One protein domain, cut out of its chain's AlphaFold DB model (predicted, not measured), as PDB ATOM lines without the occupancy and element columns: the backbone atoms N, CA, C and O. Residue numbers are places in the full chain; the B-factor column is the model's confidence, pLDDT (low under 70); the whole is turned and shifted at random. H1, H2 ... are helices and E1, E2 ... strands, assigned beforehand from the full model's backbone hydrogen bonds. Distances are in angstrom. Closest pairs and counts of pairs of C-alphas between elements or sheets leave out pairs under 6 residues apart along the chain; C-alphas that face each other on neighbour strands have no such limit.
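This is residues 8 to 93 of the 428 residues of an uncharacterized protein of Euryarchaeota archaeon (UniProt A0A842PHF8). With little regular structure, this is mostly winding loops, with a small strand hairpin at each end of the long axis, E1-E2 and E3-E4, and short helix H2 between them. Of 86 printed residues, 27 are in named elements, in the order H1, E1, E2, E3, E4, H2; the class is mixed and both two-stranded sheets are antiparallel. The whole is only just loose, close to compact, with a radius of gyration of the C-alphas of 14.5 A and spans of 35 by 31 by 20 A.

H1, residues 8 to 13, begins at C-alpha 8 (86.349, 100.575, 107.043). E1 is 16 to 19, E2 24 to 27, E3 59 to 61 and E4 66 to 68. H2, 86 to 92, 9.9 A long, ends at C-alpha 92 (76.531, 112.525, 99.977).

In hairpin E1-E2, N 26 and O 17 are 2.9 A apart; in hairpin E3-E4, N 67 and O 60 are 2.8 A apart. E1 and E3 are apart. The closest C-alphas of E3 and H2, Arg 60 and Asn 92, are 7.4 A apart. In H1 and H2 every O i to N i+4 pair is within hydrogen-bond range.

C-alphas 8 and 52 are farthest apart, 40.2 A. The links E2 to E3 and E4 to H2 are long. The printed part has no cut, and no printed residue is under 70 in pLDDT.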
ATOM      1  N   GLY A   8      86.144 101.290 108.304       94.56
ATOM      2  CA  GLY A   8      86.349 100.575 107.043       94.56
ATOM      3  C   GLY A   8      86.363 101.481 105.810       94.56
ATOM      4  O   GLY A   8      87.098 101.192 104.874       94.56
ATOM      5  N   TRP A   9      85.572 102.556 105.818       95.06
ATOM      6  CA  TRP A   9      85.548 103.573 104.766       95.06
ATOM      7  C   TRP A   9      86.828 104.410 104.821       95.06
ATOM      8  O   TRP A   9      87.553 104.487 103.833       95.06
ATOM      9  N   GLU A  10      87.193 104.869 106.021       95.75
ATOM     10  CA  GLU A  10      88.456 105.570 106.276       95.75
ATOM     11  C   GLU A  10      89.678 104.746 105.842       95.75
ATOM     12  O   GLU A  10      90.619 105.259 105.243       95.75
ATOM     13  N   PHE A  11      89.670 103.435 106.109       93.44
ATOM     14  CA  PHE A  11      90.748 102.542 105.687       93.44
ATOM     15  C   PHE A  11      90.844 102.383 104.162       93.44
ATOM     16  O   PHE A  11      91.942 102.166 103.649       93.44
ATOM     17  N   CYS A  12      89.719 102.431 103.443       94.94
ATOM     18  CA  CYS A  12      89.690 102.244 101.992       94.94
ATOM     19  C   CYS A  12      90.249 103.452 101.238       94.94
ATOM     20  O   CYS A  12      90.994 103.248 100.280       94.94
ATOM     21  N   TYR A  13      89.909 104.665 101.677       95.75
ATOM     22  CA  TYR A  13      90.244 105.901 100.960       95.75
ATOM     23  C   TYR A  13      91.358 106.726 101.623       95.75
ATOM     24  O   TYR A  13      91.822 107.721 101.078       95.75
ATOM     25  N   GLY A  14      91.852 106.303 102.791       94.88
ATOM     26  CA  GLY A  14      92.941 106.986 103.481       94.88
ATOM     27  C   GLY A  14      94.240 107.039 102.671       94.88
ATOM     28  O   GLY A  14      94.863 106.016 102.371       94.88
ATOM     29  N   ALA A  15      94.708 108.255 102.406       95.31
ATOM     30  CA  ALA A  15      95.966 108.567 101.741       95.31
ATOM     31  C   ALA A  15      96.859 109.434 102.641       95.31
ATOM     32  O   ALA A  15      96.408 109.995 103.636       95.31
ATOM     33  N   TYR A  16      98.153 109.534 102.320       95.75
ATOM     34  CA  TYR A  16      99.072 110.444 103.013       95.75
ATOM     35  C   TYR A  16      99.486 111.579 102.076       95.75
ATOM     36  O   TYR A  16     100.379 111.394 101.245       95.75
ATOM     37  N   GLN A  17      98.848 112.739 102.227       95.62
ATOM     38  CA  GLN A  17      99.037 113.915 101.373       95.62
ATOM     39  C   GLN A  17      98.805 115.217 102.143       95.62
ATOM     40  O   GLN A  17      98.531 115.199 103.344       95.62
ATOM     41  N   GLU A  18      99.016 116.345 101.473       95.44
ATOM     42  CA  GLU A  18      98.631 117.656 101.992       95.44
ATOM     43  C   GLU A  18      97.103 117.758 102.016       95.44
ATOM     44  O   GLU A  18      96.457 117.277 101.097       95.44
ATOM     45  N   VAL A  19      96.537 118.291 103.100       94.44
ATOM     46  CA  VAL A  19      95.079 118.343 103.290       94.44
ATOM     47  C   VAL A  19      94.618 119.738 103.662       94.44
ATOM     48  O   VAL A  19      95.237 120.403 104.508       94.44
ATOM     49  N   MET A  20      93.488 120.154 103.104       94.81
ATOM     50  CA  MET A  20      92.796 121.353 103.543       94.81
ATOM     51  C   MET A  20      91.954 121.071 104.797       94.81
ATOM     52  O   MET A  20      91.573 119.932 105.058       94.81
ATOM     53  N   PRO A  21      91.718 122.078 105.660       93.25
ATOM     54  CA  PRO A  21      92.295 123.428 105.650       93.25
ATOM     55  C   PRO A  21      93.682 123.506 106.320       93.25
ATOM     56  O   PRO A  21      94.197 124.598 106.579       93.25
ATOM     57  N   VAL A  22      94.280 122.371 106.696       92.62
ATOM     58  CA  VAL A  22      95.491 122.357 107.530       92.62
ATOM     59  C   VAL A  22      96.744 122.783 106.758       92.62
ATOM     60  O   VAL A  22      97.640 123.357 107.376       92.62
ATOM     61  N   ASN A  23      96.782 122.572 105.438       93.06
ATOM     62  CA  ASN A  23      97.918 122.875 104.557       93.06
ATOM     63  C   ASN A  23      99.226 122.199 105.029       93.06
ATOM     64  O   ASN A  23     100.294 122.811 105.100       93.06
ATOM     65  N   GLU A  24      99.126 120.937 105.464       95.12
ATOM     66  CA  GLU A  24     100.264 120.111 105.881       95.12
ATOM     67  C   GLU A  24     100.019 118.634 105.541       95.12
ATOM     68  O   GLU A  24      98.878 118.176 105.538       95.12
ATOM     69  N   TYR A  25     101.096 117.861 105.358       95.75
ATOM     70  CA  TYR A  25     101.020 116.415 105.121       95.75
ATOM     71  C   TYR A  25     100.442 115.647 106.315       95.75
ATOM     72  O   TYR A  25     101.056 115.584 107.391       95.75
ATOM     73  N   ARG A  26      99.297 114.996 106.106       94.56
ATOM     74  CA  ARG A  26      98.583 114.178 107.093       94.56
ATOM     75  C   ARG A  26      97.994 112.943 106.424       94.56
ATOM     76  O   ARG A  26      97.995 112.817 105.207       94.56
ATOM     77  N   TRP A  27      97.536 112.006 107.246       95.50
ATOM     78  CA  TRP A  27      96.592 111.012 106.748       95.50
ATOM     79  C   TRP A  27      95.264 111.724 106.490       95.50
ATOM     80  O   TRP A  27      94.809 112.444 107.381       95.50
ATOM     81  N   THR A  28      94.717 111.570 105.283       95.94
ATOM     82  CA  THR A  28      93.450 112.186 104.853       95.94
ATOM     83  C   THR A  28      92.280 111.631 105.637       95.94
ATOM     84  O   THR A  28      91.397 112.389 106.001       95.94
ATOM     85  N   LEU A  29      92.346 110.335 105.942       95.69
ATOM     86  CA  LEU A  29      91.427 109.567 106.768       95.69
ATOM     87  C   LEU A  29      92.241 108.604 107.625       95.69
ATOM     88  O   LEU A  29      93.211 107.990 107.156       95.69
ATOM     89  N   ASN A  30      91.883 108.476 108.892       92.69
ATOM     90  CA  ASN A  30      92.631 107.705 109.856       92.69
ATOM     91  C   ASN A  30      91.700 107.232 110.983       92.69
ATOM     92  O   ASN A  30      91.468 108.010 111.904       92.69
ATOM     93  N   PRO A  31      91.384 105.918 111.054       94.06
ATOM     94  CA  PRO A  31      90.420 105.331 112.004       94.06
ATOM     95  C   PRO A  31      90.669 105.546 113.507       94.06
ATOM     96  O   PRO A  31      89.959 105.003 114.362       94.06
ATOM     97  N   VAL A  32      91.753 106.235 113.866       93.19
ATOM     98  CA  VAL A  32      92.156 106.555 115.236       93.19
ATOM     99  C   VAL A  32      92.367 108.061 115.485       93.19
ATOM    100  O   VAL A  32      92.833 108.412 116.574       93.19
ATOM    101  N   ASN A  33      92.084 108.945 114.522       91.19
ATOM    102  CA  ASN A  33      92.218 110.399 114.619       91.19
ATOM    103  C   ASN A  33      90.918 111.148 114.235       91.19
ATOM    104  O   ASN A  33      90.786 111.559 113.097       91.19
ATOM    105  N   PRO A  34      90.072 111.553 115.196       94.12
ATOM    106  CA  PRO A  34      88.734 112.086 114.901       94.12
ATOM    107  C   PRO A  34      88.705 113.507 114.305       94.12
ATOM    108  O   PRO A  34      87.675 114.176 114.323       94.12
ATOM    109  N   LEU A  35      89.860 114.061 113.925       92.94
ATOM    110  CA  LEU A  35      89.976 115.423 113.396       92.94
ATOM    111  C   LEU A  35      89.915 115.471 111.873       92.94
ATOM    112  O   LEU A  35      89.670 116.546 111.329       92.94
ATOM    113  N   ASP A  36      90.195 114.352 111.217       94.62
ATOM    114  CA  ASP A  36      90.195 114.240 109.763       94.62
ATOM    115  C   ASP A  36      88.798 114.243 109.153       94.62
ATOM    116  O   ASP A  36      88.659 114.634 108.009       94.62
ATOM    117  N   VAL A  37      87.750 113.981 109.929       96.56
ATOM    118  CA  VAL A  37      86.349 114.193 109.529       96.56
ATOM    119  C   VAL A  37      86.059 115.569 108.898       96.56
ATOM    120  O   VAL A  37      85.120 115.698 108.122       96.56
ATOM    121  N   ASN A  38      86.865 116.596 109.212       96.12
ATOM    122  CA  ASN A  38      86.750 117.952 108.653       96.12
ATOM    123  C   ASN A  38      87.851 118.292 107.628       96.12
ATOM    124  O   ASN A  38      88.086 119.473 107.366       96.12
ATOM    125  N   TYR A  39      88.609 117.305 107.156       97.19
ATOM    126  CA  TYR A  39      89.583 117.501 106.086       97.19
ATOM    127  C   TYR A  39      88.894 117.385 104.736       97.19
ATOM    128  O   TYR A  39      87.922 116.652 104.608       97.19
ATOM    129  N   ASP A  40      89.424 118.134 103.782       97.38
ATOM    130  CA  ASP A  40      89.052 118.146 102.369       97.38
ATOM    131  C   ASP A  40      90.363 117.837 101.620       97.38
ATOM    132  O   ASP A  40      91.276 118.677 101.577       97.38
ATOM    133  N   PRO A  41      90.595 116.553 101.312       96.25
ATOM    134  CA  PRO A  41      91.888 116.060 100.855       96.25
ATOM    135  C   PRO A  41      92.108 116.149  99.341       96.25
ATOM    136  O   PRO A  41      93.265 116.073  98.925       96.25
ATOM    137  N   ASP A  42      91.054 116.243  98.546       96.44
ATOM    138  CA  ASP A  42      91.049 116.333  97.084       96.44
ATOM    139  C   ASP A  42      90.674 117.725  96.559       96.44
ATOM    140  O   ASP A  42      90.817 117.970  95.360       96.44
ATOM    141  N   GLU A  43      90.378 118.665  97.461       96.44
ATOM    142  CA  GLU A  43      90.264 120.097  97.181       96.44
ATOM    143  C   GLU A  43      89.186 120.395  96.134       96.44
ATOM    144  O   GLU A  43      89.409 121.130  95.167       96.44
ATOM    145  N   ASP A  44      88.003 119.839  96.352       97.19
ATOM    146  CA  ASP A  44      86.887 119.821  95.406       97.19
ATOM    147  C   ASP A  44      85.689 120.689  95.867       97.19
ATOM    148  O   ASP A  44      84.683 120.836  95.168       97.19
ATOM    149  N   GLY A  45      85.825 121.332  97.032       97.12
ATOM    150  CA  GLY A  45      84.874 122.298  97.571       97.12
ATOM    151  C   GLY A  45      84.718 123.596  96.758       97.12
ATOM    152  O   GLY A  45      85.375 123.867  95.751       97.12
ATOM    153  N   TRP A  46      83.849 124.489  97.245       97.25
ATOM    154  CA  TRP A  46      83.563 125.776  96.603       97.25
ATOM    155  C   TRP A  46      84.376 126.922  97.226       97.25
ATOM    156  O   TRP A  46      83.973 127.571  98.204       97.25
ATOM    157  N   PHE A  47      85.562 127.169  96.662       95.62
ATOM    158  CA  PHE A  47      86.559 128.086  97.237       95.62
ATOM    159  C   PHE A  47      86.520 129.524  96.715       95.62
ATOM    160  O   PHE A  47      86.957 130.439  97.416       95.62
ATOM    161  N   ASP A  48      86.030 129.738  95.498       94.00
ATOM    162  CA  ASP A  48      86.022 131.029  94.797       94.00
ATOM    163  C   ASP A  48      84.712 131.813  94.962       94.00
ATOM    164  O   ASP A  48      84.526 132.853  94.327       94.00
ATOM    165  N   ARG A  49      83.842 131.361  95.867       94.50
ATOM    166  CA  ARG A  49      82.531 131.963  96.085       94.50
ATOM    167  C   ARG A  49      82.560 133.410  96.565       94.50
ATOM    168  O   ARG A  49      83.407 133.830  97.364       94.50
ATOM    169  N   THR A  50      81.561 134.173  96.141       93.25
ATOM    170  CA  THR A  50      81.363 135.578  96.480       93.25
ATOM    171  C   THR A  50      80.042 135.827  97.210       93.25
ATOM    172  O   THR A  50      79.150 134.996  97.308       93.25
ATOM    173  N   SER A  51      79.900 137.033  97.755       92.50
ATOM    174  CA  SER A  51      78.682 137.484  98.433       92.50
ATOM    175  C   SER A  51      77.504 137.724  97.491       92.50
ATOM    176  O   SER A  51      76.418 138.025  97.985       92.50
ATOM    177  N   GLN A  52      77.742 137.733  96.175       92.06
ATOM    178  CA  GLN A  52      76.663 137.754  95.187       92.06
ATOM    179  C   GLN A  52      76.132 136.348  94.931       92.06
ATOM    180  O   GLN A  52      74.947 136.230  94.643       92.06
ATOM    181  N   ASP A  53      76.977 135.340  95.140       94.69
ATOM    182  CA  ASP A  53      76.649 133.964  94.835       94.69
ATOM    183  C   ASP A  53      75.549 133.439  95.761       94.69
ATOM    184  O   ASP A  53      75.596 133.618  96.991       94.69
ATOM    185  N   THR A  54      74.575 132.761  95.170       94.62
ATOM    186  CA  THR A  54      73.468 132.109  95.867       94.62
ATOM    187  C   THR A  54      73.743 130.610  95.962       94.62
ATOM    188  O   THR A  54      73.680 129.935  94.944       94.62
ATOM    189  N   PRO A  55      74.054 130.065  97.157       96.25
ATOM    190  CA  PRO A  55      74.200 128.622  97.315       96.25
ATOM    191  C   PRO A  55      72.920 127.884  96.947       96.25
ATOM    192  O   PRO A  55      71.824 128.367  97.260       96.25
ATOM    193  N   ALA A  56      73.079 126.700  96.366       96.75
ATOM    194  CA  ALA A  56      71.972 125.798  96.101       96.75
ATOM    195  C   ALA A  56      71.247 125.414  97.400       96.75
ATOM    196  O   ALA A  56      71.828 125.426  98.498       96.75
ATOM    197  N   GLU A  57      69.964 125.061  97.288       96.88
ATOM    198  CA  GLU A  57      69.234 124.491  98.420       96.88
ATOM    199  C   GLU A  57      69.918 123.183  98.833       96.88
ATOM    200  O   GLU A  57      70.143 122.301  98.016       96.88
ATOM    201  N   GLN A  58      70.289 123.067 100.105       96.75
ATOM    202  CA  GLN A  58      70.974 121.887 100.628       96.75
ATOM    203  C   GLN A  58      69.947 120.823 101.001       96.75
ATOM    204  O   GLN A  58      68.907 121.132 101.596       96.75
ATOM    205  N   GLY A  59      70.228 119.563 100.691       95.75
ATOM    206  CA  GLY A  59      69.280 118.475 100.892       95.75
ATOM    207  C   GLY A  59      69.882 117.128 100.548       95.75
ATOM    208  O   GLY A  59      71.071 116.911 100.751       95.75
ATOM    209  N   ARG A  60      69.038 116.195 100.110       95.19
ATOM    210  CA  ARG A  60      69.468 114.852  99.713       95.19
ATOM    211  C   ARG A  60      68.764 114.410  98.453       95.19
ATOM    212  O   ARG A  60      67.534 114.498  98.378       95.19
ATOM    213  N   TRP A  61      69.536 113.833  97.552       96.44
ATOM    214  CA  TRP A  61      69.041 113.117  96.397       96.44
ATOM    215  C   TRP A  61      68.754 111.656  96.747       96.44
ATOM    216  O   TRP A  61      69.397 111.034  97.598       96.44
ATOM    217  N   THR A  62      67.670 111.107  96.201       94.81
ATOM    218  CA  THR A  62      67.331 109.685  96.345       94.81
ATOM    219  C   THR A  62      66.486 109.226  95.162       94.81
ATOM    220  O   THR A  62      65.284 109.487  95.127       94.81
ATOM    221  N   ASN A  63      67.086 108.453  94.250       93.12
ATOM    222  CA  ASN A  63      66.480 108.066  92.968       93.12
ATOM    223  C   ASN A  63      66.004 109.305  92.177       93.12
ATOM    224  O   ASN A  63      64.808 109.400  91.879       93.12
ATOM    225  N   HIS A  64      66.914 110.250  91.904       94.06
ATOM    226  CA  HIS A  64      66.673 111.419  91.029       94.06
ATOM    227  C   HIS A  64      65.567 112.349  91.547       94.06
ATOM    228  O   HIS A  64      64.818 112.984  90.811       94.06
ATOM    229  N   ALA A  65      65.385 112.360  92.868       95.38
ATOM    230  CA  ALA A  65      64.412 113.202  93.540       95.38
ATOM    231  C   ALA A  65      65.057 113.906  94.730       95.38
ATOM    232  O   ALA A  65      65.497 113.258  95.689       95.38
ATOM    233  N   PHE A  66      65.037 115.235  94.688       96.88
ATOM    234  CA  PHE A  66      65.581 116.073  95.739       96.88
ATOM    235  C   PHE A  66      64.620 116.205  96.926       96.88
ATOM    236  O   PHE A  66      63.425 116.488  96.789       96.88
ATOM    237  N   THR A  67      65.150 116.019  98.131       97.00
ATOM    238  CA  THR A  67      64.459 116.327  99.385       97.00
ATOM    239  C   THR A  67      65.210 117.436 100.120       97.00
ATOM    240  O   THR A  67      66.291 117.166 100.650       97.00
ATOM    241  N   PRO A  68      64.631 118.648 100.232       97.19
ATOM    242  CA  PRO A  68      65.262 119.748 100.948       97.19
ATOM    243  C   PRO A  68      65.559 119.427 102.414       97.19
ATOM    244  O   PRO A  68      64.742 118.827 103.127       97.19
ATOM    245  N   GLY A  69      66.725 119.876 102.867       95.81
ATOM    246  CA  GLY A  69      67.147 119.837 104.258       95.81
ATOM    247  C   GLY A  69      66.403 120.843 105.135       95.81
ATOM    248  O   GLY A  69      65.496 121.570 104.723       95.81
ATOM    249  N   THR A  70      66.780 120.892 106.407       96.44
ATOM    250  CA  THR A  70      66.262 121.898 107.335       96.44
ATOM    251  C   THR A  70      66.974 123.236 107.143       96.44
ATOM    252  O   THR A  70      68.003 123.325 106.483       96.44
ATOM    253  N   ILE A  71      66.453 124.299 107.768       94.44
ATOM    254  CA  ILE A  71      67.089 125.625 107.736       94.44
ATOM    255  C   ILE A  71      68.510 125.625 108.319       94.44
ATOM    256  O   ILE A  71      69.311 126.477 107.949       94.44
ATOM    257  N   ASP A  72      68.810 124.690 109.224       94.25
ATOM    258  CA  ASP A  72      70.124 124.582 109.861       94.25
ATOM    259  C   ASP A  72      71.167 123.947 108.922       94.25
ATOM    260  O   ASP A  72      72.361 124.115 109.158       94.25
ATOM    261  N   ASP A  73      70.720 123.279 107.850       92.62
ATOM    262  CA  ASP A  73      71.574 122.654 106.834       92.62
ATOM    263  C   ASP A  73      71.920 123.628 105.687       92.62
ATOM    264  O   ASP A  73      72.821 123.368 104.901       92.62
ATOM    265  N   GLN A  74      71.217 124.765 105.585       96.00
ATOM    266  CA  GLN A  74      71.362 125.704 104.468       96.00
ATOM    267  C   GLN A  74      72.566 126.637 104.627       96.00
ATOM    268  O   GLN A  74      72.803 127.210 105.697       96.00
ATOM    269  N   TYR A  75      73.259 126.905 103.519       95.00
ATOM    270  CA  TYR A  75      74.322 127.906 103.470       95.00
ATOM    271  C   TYR A  75      73.787 129.277 103.058       95.00
ATOM    272  O   TYR A  75      73.040 129.433 102.098       95.00
ATOM    273  N   ALA A  76      74.215 130.316 103.774       93.06
ATOM    274  CA  ALA A  76      73.955 131.694 103.373       93.06
ATOM    275  C   ALA A  76      74.964 132.161 102.302       93.06
ATOM    276  O   ALA A  76      76.107 131.680 102.300       93.06
ATOM    277  N   PRO A  77      74.608 133.154 101.463       93.56
ATOM    278  CA  PRO A  77      75.560 133.870 100.613       93.56
ATOM    279  C   PRO A  77      76.751 134.432 101.405       93.56
ATOM    280  O   PRO A  77      76.597 134.903 102.539       93.56
ATOM    281  N   GLY A  78      77.947 134.414 100.815       93.44
ATOM    282  CA  GLY A  78      79.162 134.872 101.484       93.44
ATOM    283  C   GLY A  78      80.452 134.494 100.761       93.44
ATOM    284  O   GLY A  78      80.443 133.703  99.833       93.44
ATOM    285  N   ASN A  79      81.572 135.052 101.231       94.69
ATOM    286  CA  ASN A  79      82.901 134.865 100.622       94.69
ATOM    287  C   ASN A  79      83.755 133.800 101.331       94.69
ATOM    288  O   ASN A  79      84.958 133.720 101.095       94.69
ATOM    289  N   ASN A  80      83.199 133.105 102.327       93.88
ATOM    290  CA  ASN A  80      83.978 132.113 103.057       93.88
ATOM    291  C   ASN A  80      84.031 130.842 102.212       93.88
ATOM    292  O   ASN A  80      82.953 130.385 101.835       93.88
ATOM    293  N   PRO A  81      85.220 130.266 101.968       94.12
ATOM    294  CA  PRO A  81      85.323 129.004 101.250       94.12
ATOM    295  C   PRO A  81      84.499 127.927 101.953       94.12
ATOM    296  O   PRO A  81      84.475 127.871 103.191       94.12
ATOM    297  N   LEU A  82      83.842 127.087 101.161       96.81
ATOM    298  CA  LEU A  82      83.215 125.864 101.636       96.81
ATOM    299  C   LEU A  82      84.117 124.696 101.259       96.81
ATOM    300  O   LEU A  82      84.345 124.455 100.083       96.81
ATOM    301  N   PHE A  83      84.643 124.019 102.271       97.31
ATOM    302  CA  PHE A  83      85.361 122.760 102.098       97.31
ATOM    303  C   PHE A  83      84.338 121.639 101.975       97.31
ATOM    304  O   PHE A  83      83.389 121.623 102.769       97.31
ATOM    305  N   PHE A  84      84.543 120.714 101.046       97.88
ATOM    306  CA  PHE A  84      83.733 119.508 100.961       97.88
ATOM    307  C   PHE A  84      84.450 118.419 101.752       97.88
ATOM    308  O   PHE A  84      85.390 117.769 101.328       97.88
ATOM    309  N   THR A  85      84.129 118.377 103.041       97.69
ATOM    310  CA  THR A  85      84.908 117.570 103.983       97.69
ATOM    311  C   THR A  85      84.588 116.085 103.853       97.69
ATOM    312  O   THR A  85      83.449 115.751 103.545       97.69
ATOM    313  N   ASN A  86      85.486 115.217 104.317       97.75
ATOM    314  CA  ASN A  86      85.267 113.771 104.451       97.75
ATOM    315  C   ASN A  86      83.885 113.382 105.033       97.75
ATOM    316  O   ASN A  86      83.296 112.375 104.645       97.75
ATOM    317  N   TRP A  87      83.350 114.144 105.999       97.12
ATOM    318  CA  TRP A  87      81.985 113.924 106.498       97.12
ATOM    319  C   TRP A  87      80.902 114.194 105.456       97.12
ATOM    320  O   TRP A  87      79.941 113.436 105.360       97.12
ATOM    321  N   MET A  88      81.032 115.303 104.733       97.31
ATOM    322  CA  MET A  88      80.095 115.700 103.686       97.31
ATOM    323  C   MET A  88      80.138 114.702 102.542       97.31
ATOM    324  O   MET A  88      79.083 114.295 102.073       97.31
ATOM    325  N   GLU A  89      81.321 114.228 102.182       98.00
ATOM    326  CA  GLU A  89      81.465 113.198 101.164       98.00
ATOM    327  C   GLU A  89      80.810 111.890 101.580       98.00
ATOM    328  O   GLU A  89      80.009 111.311 100.853       98.00
ATOM    329  N   TYR A  90      81.052 111.457 102.819       97.19
ATOM    330  CA  TYR A  90      80.387 110.278 103.353       97.19
ATOM    331  C   TYR A  90      78.854 110.423 103.395       97.19
ATOM    332  O   TYR A  90      78.149 109.442 103.150       97.19
ATOM    333  N   ASP A  91      78.323 111.611 103.716       95.31
ATOM    334  CA  ASP A  91      76.871 111.846 103.771       95.31
ATOM    335  C   ASP A  91      76.228 111.953 102.379       95.31
ATOM    336  O   ASP A  91      75.077 111.536 102.231       95.31
ATOM    337  N   ASN A  92      76.966 112.448 101.378       96.50
ATOM    338  CA  ASN A  92      76.531 112.525  99.977       96.50
ATOM    339  C   ASN A  92      76.857 111.256  99.169       96.50
ATOM    340  O   ASN A  92      76.325 111.070  98.087       96.50
ATOM    341  N   GLY A  93      77.658 110.333  99.709       96.19
ATOM    342  CA  GLY A  93      78.022 109.089  99.027       96.19
ATOM    343  C   GLY A  93      79.178 109.222  98.033       96.19
ATOM    344  O   GLY A  93      79.416 108.279  97.277       96.19
TER     345      GLY A  93